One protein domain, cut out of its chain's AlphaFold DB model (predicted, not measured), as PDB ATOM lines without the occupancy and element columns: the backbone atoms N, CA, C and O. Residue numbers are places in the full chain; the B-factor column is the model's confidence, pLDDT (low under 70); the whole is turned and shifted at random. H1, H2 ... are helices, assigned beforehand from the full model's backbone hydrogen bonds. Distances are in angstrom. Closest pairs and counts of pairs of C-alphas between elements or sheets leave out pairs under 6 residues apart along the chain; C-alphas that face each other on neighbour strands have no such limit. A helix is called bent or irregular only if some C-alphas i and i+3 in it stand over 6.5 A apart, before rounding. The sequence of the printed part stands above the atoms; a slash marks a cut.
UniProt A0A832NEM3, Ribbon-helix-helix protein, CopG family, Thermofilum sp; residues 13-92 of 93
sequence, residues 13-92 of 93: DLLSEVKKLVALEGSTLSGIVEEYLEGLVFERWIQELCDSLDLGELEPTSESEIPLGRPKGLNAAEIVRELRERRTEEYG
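What this domain is: This is residues 13 to 92 of the 93 residues of the protein "Ribbon-helix-helix protein, CopG family" of Thermofilum sp (UniProt A0A832NEM3). Picture a long, open string of four helices: H1 makes a corner with the end of the long H2, a loop then leads to the short H3, and H4 sticks out at the far end. The printed part has 80 residues, with H1, H2, H3 and H4 in that order and no named strand, an all-helix class. It is extended, with a radius of gyration of the C-alphas of 23.0 A, and spans 72 by 33 by 20 A.

Where its parts are: Find C-alpha 13 at (36.633, -18.713, -43.723); from there H1, residues 13 to 25, runs 19.1 A. H2, residues 29 to 52, runs 34.8 A. H3 is residues 63 to 69, 10.9 A, and only just irregular: C-alphas 64 and 67 are 6.6 A apart. H4, residues 76 to 91, runs 22.3 A to C-alpha 91 at (32.727, -35.742, 25.507).

How they stand to each other: Look at Val 22 and Leu 29, whose C-alphas, 6.7 A apart, are the closest of H1 and H2. These helices only just touch, with 3 pairs of C-alphas within 8 A, through residues 18 to 22 of H1 and residue 29 of H2 alone. Their lines are about perpendicular at 89 degrees. H3 and H4 are apart from each other and from H1 and H2. Every O i to N i+4 pair is within hydrogen-bond range in H1, H2 and H4; H3 has 1 of 3, and 2 of 4 O i to N i+3 pairs.

The domain as a whole: The C-alphas of Asp 13 and Gly 92, the two farthest apart, are 74.1 A apart. The printed part has no cut, and no link is long. Residues 33 to 45 and 72 to 92 stand free. Mean pLDDT of the printed part is 84.9; residues 58 to 61, 66, 69 to 71 and 92 are under 70.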
ATOM      1  N   ASP A  13      35.213 -18.489 -43.472       96.75
ATOM      2  CA  ASP A  13      36.633 -18.713 -43.723       96.75
ATOM      3  C   ASP A  13      37.252 -19.478 -42.551       96.75
ATOM      4  O   ASP A  13      37.877 -20.525 -42.759       96.75
ATOM      5  N   LEU A  14      36.958 -19.051 -41.319       94.69
ATOM      6  CA  LEU A  14      37.364 -19.752 -40.101       94.69
ATOM      7  C   LEU A  14      36.859 -21.200 -40.082       94.69
ATOM      8  O   LEU A  14      37.624 -22.133 -39.824       94.69
ATOM      9  N   LEU A  15      35.573 -21.417 -40.376       94.25
ATOM     10  CA  LEU A  15      34.994 -22.760 -40.404       94.25
ATOM     11  C   LEU A  15      35.678 -23.646 -41.455       94.25
ATOM     12  O   LEU A  15      35.856 -24.848 -41.231       94.25
ATOM     13  N   SER A  16      36.043 -23.072 -42.602       94.06
ATOM     14  CA  SER A  16      36.737 -23.782 -43.676       94.06
ATOM     15  C   SER A  16      38.136 -24.238 -43.253       94.06
ATOM     16  O   SER A  16      38.546 -25.353 -43.581       94.06
ATOM     17  N   GLU A  17      38.853 -23.405 -42.501       93.88
ATOM     18  CA  GLU A  17      40.217 -23.668 -42.061       93.88
ATOM     19  C   GLU A  17      40.252 -24.685 -40.923       93.88
ATOM     20  O   GLU A  17      40.958 -25.691 -41.017       93.88
ATOM     21  N   VAL A  18      39.381 -24.519 -39.923       91.94
ATOM     22  CA  VAL A  18      39.233 -25.488 -38.831       91.94
ATOM     23  C   VAL A  18      38.886 -26.867 -39.391       91.94
ATOM     24  O   VAL A  18      39.526 -27.848 -39.038       91.94
ATOM     25  N   LYS A  19      37.949 -26.980 -40.343       90.38
ATOM     26  CA  LYS A  19      37.623 -28.284 -40.956       90.38
ATOM     27  C   LYS A  19      38.837 -28.992 -41.567       90.38
ATOM     28  O   LYS A  19      38.897 -30.218 -41.498       90.38
ATOM     29  N   LYS A  20      39.784 -28.253 -42.154       91.88
ATOM     30  CA  LYS A  20      41.019 -28.828 -42.713       91.88
ATOM     31  C   LYS A  20      41.932 -29.354 -41.605       91.88
ATOM     32  O   LYS A  20      42.420 -30.472 -41.728       91.88
ATOM     33  N   LEU A  21      42.117 -28.586 -40.530       90.31
ATOM     34  CA  LEU A  21      42.930 -28.984 -39.372       90.31
ATOM     35  C   LEU A  21      42.372 -30.243 -38.704       90.31
ATOM     36  O   LEU A  21      43.069 -31.236 -38.523       90.31
ATOM     37  N   VAL A  22      41.070 -30.239 -38.446       90.38
ATOM     38  CA  VAL A  22      40.374 -31.326 -37.755       90.38
ATOM     39  C   VAL A  22      40.413 -32.636 -38.543       90.38
ATOM     40  O   VAL A  22      40.528 -33.712 -37.956       90.38
ATOM     41  N   ALA A  23      40.363 -32.557 -39.876       86.56
ATOM     42  CA  ALA A  23      40.501 -33.723 -40.744       86.56
ATOM     43  C   ALA A  23      41.899 -34.363 -40.670       86.56
ATOM     44  O   ALA A  23      42.010 -35.577 -40.830       86.56
ATOM     45  N   LEU A  24      42.950 -33.572 -40.421       87.44
ATOM     46  CA  LEU A  24      44.320 -34.072 -40.269       87.44
ATOM     47  C   LEU A  24      44.527 -34.774 -38.922       87.44
ATOM     48  O   LEU A  24      45.233 -35.776 -38.858       87.44
ATOM     49  N   GLU A  25      43.888 -34.278 -37.864       85.38
ATOM     50  CA  GLU A  25      44.021 -34.803 -36.499       85.38
ATOM     51  C   GLU A  25      43.100 -35.999 -36.202       85.38
ATOM     52  O   GLU A  25      43.204 -36.618 -35.147       85.38
ATOM     53  N   GLY A  26      42.191 -36.348 -37.122       86.19
ATOM     54  CA  GLY A  26      41.213 -37.421 -36.909       86.19
ATOM     55  C   GLY A  26      40.116 -37.062 -35.898       86.19
ATOM     56  O   GLY A  26      39.433 -37.949 -35.382       86.19
ATOM     57  N   SER A  27      39.936 -35.770 -35.626       87.69
ATOM     58  CA  SER A  27      38.946 -35.240 -34.687       87.69
ATOM     59  C   SER A  27      37.654 -34.822 -35.399       87.69
ATOM     60  O   SER A  27      37.507 -34.947 -36.614       87.69
ATOM     61  N   THR A  28      36.667 -34.331 -34.645       91.06
ATOM     62  CA  THR A  28      35.448 -33.729 -35.216       91.06
ATOM     63  C   THR A  28      35.253 -32.321 -34.680       91.06
ATOM     64  O   THR A  28      35.593 -32.047 -33.532       91.06
ATOM     65  N   LEU A  29      34.636 -31.440 -35.476       90.88
ATOM     66  CA  LEU A  29      34.339 -30.071 -35.042       90.88
ATOM     67  C   LEU A  29      33.481 -30.061 -33.771       90.88
ATOM     68  O   LEU A  29      33.734 -29.287 -32.859       90.88
ATOM     69  N   SER A  30      32.488 -30.952 -33.692       90.94
ATOM     70  CA  SER A  30      31.677 -31.106 -32.485       90.94
ATOM     71  C   SER A  30      32.497 -31.541 -31.278       90.94
ATOM     72  O   SER A  30      32.211 -31.073 -30.188       90.94
ATOM     73  N   GLY A  31      33.489 -32.417 -31.470       91.44
ATOM     74  CA  GLY A  31      34.361 -32.876 -30.389       91.44
ATOM     75  C   GLY A  31      35.215 -31.742 -29.836       91.44
ATOM     76  O   GLY A  31      35.234 -31.545 -28.634       91.44
ATOM     77  N   ILE A  32      35.815 -30.936 -30.712       91.44
ATOM     78  CA  ILE A  32      36.642 -29.789 -30.301       91.44
ATOM     79  C   ILE A  32      35.810 -28.714 -29.611       91.44
ATOM     80  O   ILE A  32      36.235 -28.138 -28.618       91.44
ATOM     81  N   VAL A  33      34.605 -28.440 -30.117       92.38
ATOM     82  CA  VAL A  33      33.698 -27.497 -29.451       92.38
ATOM     83  C   VAL A  33      33.268 -28.034 -28.085       92.38
ATOM     84  O   VAL A  33      33.193 -27.264 -27.136       92.38
ATOM     85  N   GLU A  34      32.991 -29.334 -27.967       92.88
ATOM     86  CA  GLU A  34      32.651 -29.976 -26.690       92.88
ATOM     87  C   GLU A  34      33.824 -29.883 -25.700       92.88
ATOM     88  O   GLU A  34      33.623 -29.397 -24.593       92.88
ATOM     89  N   GLU A  35      35.045 -30.208 -26.128       92.31
ATOM     90  CA  GLU A  35      36.275 -30.081 -25.333       92.31
ATOM     91  C   GLU A  35      36.531 -28.636 -24.883       92.31
ATOM     92  O   GLU A  35      36.823 -28.386 -23.717       92.31
ATOM     93  N   TYR A  36      36.352 -27.659 -25.775       92.56
ATOM     94  CA  TYR A  36      36.495 -26.247 -25.425       92.56
ATOM     95  C   TYR A  36      35.465 -25.807 -24.376       92.56
ATOM     96  O   TYR A  36      35.800 -25.111 -23.420       92.56
ATOM     97  N   LEU A  37      34.204 -26.230 -24.521       93.69
ATOM     98  CA  LEU A  37      33.155 -25.933 -23.542       93.69
ATOM     99  C   LEU A  37      33.427 -26.602 -22.188       93.69
ATOM    100  O   LEU A  37      33.159 -25.994 -21.152       93.69
ATOM    101  N   GLU A  38      33.957 -27.825 -22.183       95.00
ATOM    102  CA  GLU A  38      34.424 -28.494 -20.965       95.00
ATOM    103  C   GLU A  38      35.568 -27.712 -20.311       95.00
ATOM    104  O   GLU A  38      35.524 -27.476 -19.103       95.00
ATOM    105  N   GLY A  39      36.524 -27.231 -21.111       94.38
ATOM    106  CA  GLY A  39      37.611 -26.358 -20.675       94.38
ATOM    107  C   GLY A  39      37.108 -25.099 -19.970       94.38
ATOM    108  O   GLY A  39      37.525 -24.828 -18.849       94.38
ATOM    109  N   LEU A  40      36.130 -24.391 -20.546       93.69
ATOM    110  CA  LEU A  40      35.545 -23.191 -19.924       93.69
ATOM    111  C   LEU A  40      34.894 -23.477 -18.561       93.69
ATOM    112  O   LEU A  40      34.987 -22.677 -17.628       93.69
ATOM    113  N   VAL A  41      34.198 -24.611 -18.435       95.12
ATOM    114  CA  VAL A  41      33.602 -25.022 -17.154       95.12
ATOM    115  C   VAL A  41      34.696 -25.367 -16.147       95.12
ATOM    116  O   VAL A  41      34.589 -25.019 -14.971       95.12
ATOM    117  N   PHE A  42      35.747 -26.038 -16.609       92.56
ATOM    118  CA  PHE A  42      36.871 -26.440 -15.785       92.56
ATOM    119  C   PHE A  42      37.690 -25.244 -15.280       92.56
ATOM    120  O   PHE A  42      37.988 -25.190 -14.091       92.56
ATOM    121  N   GLU A  43      37.980 -24.256 -16.128       91.06
ATOM    122  CA  GLU A  43      38.649 -23.004 -15.743       91.06
ATOM    123  C   GLU A  43      37.884 -22.286 -14.632       91.06
ATOM    124  O   GLU A  43      38.454 -21.913 -13.606       91.06
ATOM    125  N   ARG A  44      36.561 -22.170 -14.786       90.81
ATOM    126  CA  ARG A  44      35.712 -21.594 -13.746       90.81
ATOM    127  C   ARG A  44      35.784 -22.392 -12.443       90.81
ATOM    128  O   ARG A  44      35.864 -21.797 -11.372       90.81
ATOM    129  N   TRP A  45      35.739 -23.720 -12.523       93.25
ATOM    130  CA  TRP A  45      35.853 -24.576 -11.343       93.25
ATOM    131  C   TRP A  45      37.208 -24.411 -10.640       93.25
ATOM    132  O   TRP A  45      37.245 -24.366  -9.411       93.25
ATOM    133  N   ILE A  46      38.305 -24.272 -11.394       89.44
ATOM    134  CA  ILE A  46      39.625 -23.964 -10.830       89.44
ATOM    135  C   ILE A  46      39.580 -22.633 -10.090       89.44
ATOM    136  O   ILE A  46      40.027 -22.577  -8.949       89.44
ATOM    137  N   GLN A  47      39.019 -21.585 -10.696       88.19
ATOM    138  CA  GLN A  47      38.944 -20.277 -10.049       88.19
ATOM    139  C   GLN A  47      38.157 -20.341  -8.733       88.19
ATOM    140  O   GLN A  47      38.636 -19.875  -7.703       88.19
ATOM    141  N   GLU A  48      36.991 -20.995  -8.740       90.94
ATOM    142  CA  GLU A  48      36.179 -21.193  -7.532       90.94
ATOM    143  C   GLU A  48      36.943 -21.989  -6.453       90.94
ATOM    144  O   GLU A  48      36.837 -21.690  -5.260       90.94
ATOM    145  N   LEU A  49      37.750 -22.979  -6.852       88.31
ATOM    146  CA  LEU A  49      38.609 -23.729  -5.937       88.31
ATOM    147  C   LEU A  49      39.720 -22.846  -5.351       88.31
ATOM    148  O   LEU A  49      39.946 -22.895  -4.141       88.31
ATOM    149  N   CYS A  50      40.394 -22.042  -6.172       86.25
ATOM    150  CA  CYS A  50      41.435 -21.114  -5.730       86.25
ATOM    151  C   CYS A  50      40.899 -20.110  -4.710       86.25
ATOM    152  O   CYS A  50      41.515 -19.931  -3.658       86.25
ATOM    153  N   ASP A  51      39.732 -19.527  -4.987       87.19
ATOM    154  CA  ASP A  51      39.052 -18.601  -4.084       87.19
ATOM    155  C   ASP A  51      38.703 -19.292  -2.756       87.19
ATOM    156  O   ASP A  51      38.944 -18.744  -1.685       87.19
ATOM    157  N   SER A  52      38.203 -20.535  -2.797       87.50
ATOM    158  CA  SER A  52      37.855 -21.299  -1.584       87.50
ATOM    159  C   SER A  52      39.054 -21.658  -0.697       87.50
ATOM    160  O   SER A  52      38.885 -21.973   0.482       87.50
ATOM    161  N   LEU A  53      40.253 -21.648  -1.277       85.06
ATOM    162  CA  LEU A  53      41.509 -21.975  -0.615       85.06
ATOM    163  C   LEU A  53      42.350 -20.723  -0.305       85.06
ATOM    164  O   LEU A  53      43.480 -20.876   0.160       85.06
ATOM    165  N   ASP A  54      41.824 -19.519  -0.567       83.38
ATOM    166  CA  ASP A  54      42.531 -18.235  -0.449       83.38
ATOM    167  C   ASP A  54      43.882 -18.218  -1.202       83.38
ATOM    168  O   ASP A  54      44.872 -17.643  -0.744       83.38
ATOM    169  N   LEU A  55      43.945 -18.879  -2.365       75.56
ATOM    170  CA  LEU A  55      45.176 -19.012  -3.159       75.56
ATOM    171  C   LEU A  55      45.391 -17.873  -4.167       75.56
ATOM    172  O   LEU A  55      46.501 -17.732  -4.676       75.56
ATOM    173  N   GLY A  56      44.366 -17.057  -4.436       73.50
ATOM    174  CA  GLY A  56      44.415 -16.003  -5.455       73.50
ATOM    175  C   GLY A  56      44.521 -16.551  -6.885       73.50
ATOM    176  O   GLY A  56      44.137 -17.687  -7.158       73.50
ATOM    177  N   GLU A  57      45.029 -15.738  -7.814       70.19
ATOM    178  CA  GLU A  57      45.263 -16.152  -9.205       70.19
ATOM    179  C   GLU A  57      46.481 -17.084  -9.302       70.19
ATOM    180  O   GLU A  57      47.593 -16.739  -8.898       70.19
ATOM    181  N   LEU A  58      46.274 -18.280  -9.861       67.88
ATOM    182  CA  LEU A  58      47.320 -19.281 -10.076       67.88
ATOM    183  C   LEU A  58      47.837 -19.232 -11.519       67.88
ATOM    184  O   LEU A  58      47.731 -20.211 -12.255       67.88
ATOM    185  N   GLU A  59      48.439 -18.107 -11.907       66.19
ATOM    186  CA  GLU A  59      49.116 -17.945 -13.203       66.19
ATOM    187  C   GLU A  59      50.649 -17.865 -13.048       66.19
ATOM    188  O   GLU A  59      51.248 -16.817 -13.299       66.19
ATOM    189  N   PRO A  60      51.344 -18.937 -12.611       61.72
ATOM    190  CA  PRO A  60      52.800 -18.931 -12.628       61.72
ATOM    191  C   PRO A  60      53.284 -18.874 -14.082       61.72
ATOM    192  O   PRO A  60      53.045 -19.786 -14.875       61.72
ATOM    193  N   THR A  61      53.997 -17.804 -14.427       65.69
ATOM    194  CA  THR A  61      54.554 -17.601 -15.775       65.69
ATOM    195  C   THR A  61      55.823 -18.427 -16.018       65.69
ATOM    196  O   THR A  61      56.271 -18.565 -17.157       65.69
ATOM    197  N   SER A  62      56.385 -19.029 -14.959       70.19
ATOM    198  CA  SER A  62      57.506 -19.970 -15.018       70.19
ATOM    199  C   SER A  62      57.430 -21.057 -13.933       70.19
ATOM    200  O   SER A  62      56.934 -20.833 -12.829       70.19
ATOM    201  N   GLU A  63      57.989 -22.243 -14.209       73.44
ATOM    202  CA  GLU A  63      58.035 -23.363 -13.246       73.44
ATOM    203  C   GLU A  63      58.736 -22.997 -11.927       73.44
ATOM    204  O   GLU A  63      58.388 -23.497 -10.857       73.44
ATOM    205  N   SER A  64      59.710 -22.087 -11.988       78.06
ATOM    206  CA  SER A  64      60.453 -21.589 -10.829       78.06
ATOM    207  C   SER A  64      59.636 -20.708  -9.882       78.06
ATOM    208  O   SER A  64      60.058 -20.510  -8.742       78.06
ATOM    209  N   GLU A  65      58.479 -20.195 -10.309       72.50
ATOM    210  CA  GLU A  65      57.573 -19.392  -9.472       72.50
ATOM    211  C   GLU A  65      56.643 -20.264  -8.619       72.50
ATOM    212  O   GLU A  65      56.215 -19.856  -7.537       72.50
ATOM    213  N   ILE A  66      56.401 -21.508  -9.044       69.38
ATOM    214  CA  ILE A  66      55.507 -22.460  -8.370       69.38
ATOM    215  C   ILE A  66      55.897 -22.697  -6.893       69.38
ATOM    216  O   ILE A  66      55.015 -22.633  -6.033       69.38
ATOM    217  N   PRO A  67      57.175 -22.939  -6.524       72.25
ATOM    218  CA  PRO A  67      57.544 -23.103  -5.120       72.25
ATOM    219  C   PRO A  67      57.453 -21.813  -4.294       72.25
ATOM    220  O   PRO A  67      57.381 -21.911  -3.070       72.25
ATOM    221  N   LEU A  68      57.469 -20.628  -4.920       72.62
ATOM    222  CA  LEU A  68      57.431 -19.336  -4.221       72.62
ATOM    223  C   LEU A  68      56.015 -18.978  -3.757       72.62
ATOM    224  O   LEU A  68      55.853 -18.453  -2.657       72.62
ATOM    225  N   GLY A  69      55.004 -19.289  -4.574       69.00
ATOM    226  CA  GLY A  69      53.590 -19.057  -4.253       69.00
ATOM    227  C   GLY A  69      52.925 -20.190  -3.469       69.00
ATOM    228  O   GLY A  69      51.809 -20.033  -2.983       69.00
ATOM    229  N   ARG A  70      53.586 -21.348  -3.324       69.94
ATOM    230  CA  ARG A  70      52.997 -22.511  -2.654       69.94
ATOM    231  C   ARG A  70      52.817 -22.232  -1.155       69.94
ATOM    232  O   ARG A  70      53.822 -22.112  -0.446       69.94
ATOM    233  N   PRO A  71      51.582 -22.214  -0.623       69.12
ATOM    234  CA  PRO A  71      51.394 -22.117   0.815       69.12
ATOM    235  C   PRO A  71      52.055 -23.317   1.495       69.12
ATOM    236  O   PRO A  71      52.015 -24.453   1.004       69.12
ATOM    237  N   LYS A  72      52.684 -23.069   2.644       73.88
ATOM    238  CA  LYS A  72      53.188 -24.157   3.483       73.88
ATOM    239  C   LYS A  72      51.993 -25.020   3.879       73.88
ATOM    240  O   LYS A  72      51.016 -24.507   4.415       73.88
ATOM    241  N   GLY A  73      52.069 -26.317   3.579       74.62
ATOM    242  CA  GLY A  73      51.013 -27.257   3.937       74.62
ATOM    243  C   GLY A  73      50.711 -27.206   5.435       74.62
ATOM    244  O   GLY A  73      51.600 -26.944   6.248       74.62
ATOM    245  N   LEU A  74      49.452 -27.455   5.791       75.44
ATOM    246  CA  LEU A  74      49.009 -27.461   7.181       75.44
ATOM    247  C   LEU A  74      49.781 -28.499   8.008       75.44
ATOM    248  O   LEU A  74      50.059 -29.610   7.546       75.44
ATOM    249  N   ASN A  75      50.080 -28.163   9.264       84.06
ATOM    250  CA  ASN A  75      50.676 -29.101  10.205       84.06
ATOM    251  C   ASN A  75      49.620 -30.116  10.666       84.06
ATOM    252  O   ASN A  75      48.915 -29.914  11.654       84.06
ATOM    253  N   ALA A  76      49.511 -31.225   9.935       85.62
ATOM    254  CA  ALA A  76      48.517 -32.258  10.210       85.62
ATOM    255  C   ALA A  76      48.594 -32.792  11.651       85.62
ATOM    256  O   ALA A  76      47.562 -33.086  12.249       85.62
ATOM    257  N   ALA A  77      49.796 -32.894  12.228       88.06
ATOM    258  CA  ALA A  77      49.970 -33.382  13.594       88.06
ATOM    259  C   ALA A  77      49.348 -32.431  14.627       88.06
ATOM    260  O   ALA A  77      48.709 -32.882  15.578       88.06
ATOM    261  N   GLU A  78      49.502 -31.127  14.417       89.25
ATOM    262  CA  GLU A  78      48.947 -30.084  15.278       89.25
ATOM    263  C   GLU A  78      47.419 -30.031  15.191       89.25
ATOM    264  O   GLU A  78      46.755 -30.109  16.222       89.25
ATOM    265  N   ILE A  79      46.862 -30.054  13.976       89.25
ATOM    266  CA  ILE A  79      45.406 -30.084  13.751       89.25
ATOM    267  C   ILE A  79      44.776 -31.338  14.370       89.25
ATOM    268  O   ILE A  79      43.742 -31.275  15.034       89.25
ATOM    269  N   VAL A  80      45.395 -32.508  14.179       90.69
ATOM    270  CA  VAL A  80      44.891 -33.765  14.755       90.69
ATOM    271  C   VAL A  80      44.933 -33.730  16.282       90.69
ATOM    272  O   VAL A  80      44.031 -34.281  16.916       90.69
ATOM    273  N   ARG A  81      45.950 -33.098  16.878       91.06
ATOM    274  CA  ARG A  81      46.030 -32.914  18.330       91.06
ATOM    275  C   ARG A  81      44.890 -32.027  18.834       91.06
ATOM    276  O   ARG A  81      44.148 -32.486  19.696       91.06
ATOM    277  N   GLU A  82      44.682 -30.851  18.245       92.56
ATOM    278  CA  GLU A  82      43.585 -29.945  18.630       92.56
ATOM    279  C   GLU A  82      42.208 -30.617  18.518       92.56
ATOM    280  O   GLU A  82      41.382 -30.527  19.425       92.56
ATOM    281  N   LEU A  83      41.959 -31.365  17.435       92.25
ATOM    282  CA  LEU A  83      40.700 -32.098  17.244       92.25
ATOM    283  C   LEU A  83      40.489 -33.221  18.271       92.25
ATOM    284  O   LEU A  83      39.347 -33.602  18.544       92.25
ATOM    285  N   ARG A  84      41.567 -33.809  18.803       89.81
ATOM    286  CA  ARG A  84      41.496 -34.818  19.871       89.81
ATOM    287  C   ARG A  84      41.262 -34.168  21.230       89.81
ATOM    288  O   ARG A  84      40.433 -34.669  21.985       89.81
ATOM    289  N   GLU A  85      41.943 -33.062  21.511       91.88
ATOM    290  CA  GLU A  85      41.783 -32.285  22.743       91.88
ATOM    291  C   GLU A  85      40.353 -31.742  22.854       91.88
ATOM    292  O   GLU A  85      39.652 -32.110  23.794       91.88
ATOM    293  N   ARG A  86      39.842 -31.050  21.824       89.81
ATOM    294  CA  ARG A  86      38.441 -30.580  21.775       89.81
ATOM    295  C   ARG A  86      37.420 -31.686  22.018       89.81
ATOM    296  O   ARG A  86      36.462 -31.504  22.754       89.81
ATOM    297  N   ARG A  87      37.609 -32.852  21.397       88.06
ATOM    298  CA  ARG A  87      36.696 -33.995  21.566       88.06
ATOM    299  C   ARG A  87      36.719 -34.541  22.991       88.06
ATOM    300  O   ARG A  87      35.703 -35.026  23.475       88.06
ATOM    301  N   THR A  88      37.879 -34.480  23.637       86.56
ATOM    302  CA  THR A  88      38.048 -34.886  25.033       86.56
ATOM    303  C   THR A  88      37.399 -33.869  25.968       86.56
ATOM    304  O   THR A  88      36.763 -34.268  26.929       86.56
ATOM    305  N   GLU A  89      37.462 -32.573  25.671       86.56
ATOM    306  CA  GLU A  89      36.746 -31.539  26.435       86.56
ATOM    307  C   GLU A  89      35.220 -31.627  26.264       86.56
ATOM    308  O   GLU A  89      34.471 -31.397  27.208       86.56
ATOM    309  N   GLU A  90      34.748 -31.982  25.065       83.56
ATOM    310  CA  GLU A  90      33.322 -31.995  24.714       83.56
ATOM    311  C   GLU A  90      32.600 -33.286  25.154       83.56
ATOM    312  O   GLU A  90      31.416 -33.252  25.489       83.56
ATOM    313  N   TYR A  91      33.305 -34.424  25.189       77.75
ATOM    314  CA  TYR A  91      32.727 -35.742  25.507       77.75
ATOM    315  C   TYR A  91      33.462 -36.514  26.612       77.75
ATOM    316  O   TYR A  91      33.023 -37.604  26.990       77.75
ATOM    317  N   GLY A  92      34.578 -35.998  27.125       62.12
ATOM    318  CA  GLY A  92      35.330 -36.623  28.209       62.12
ATOM    319  C   GLY A  92      34.646 -36.392  29.550       62.12
ATOM    320  O   GLY A  92      34.661 -35.290  30.091       62.12
TER     321      GLY A  92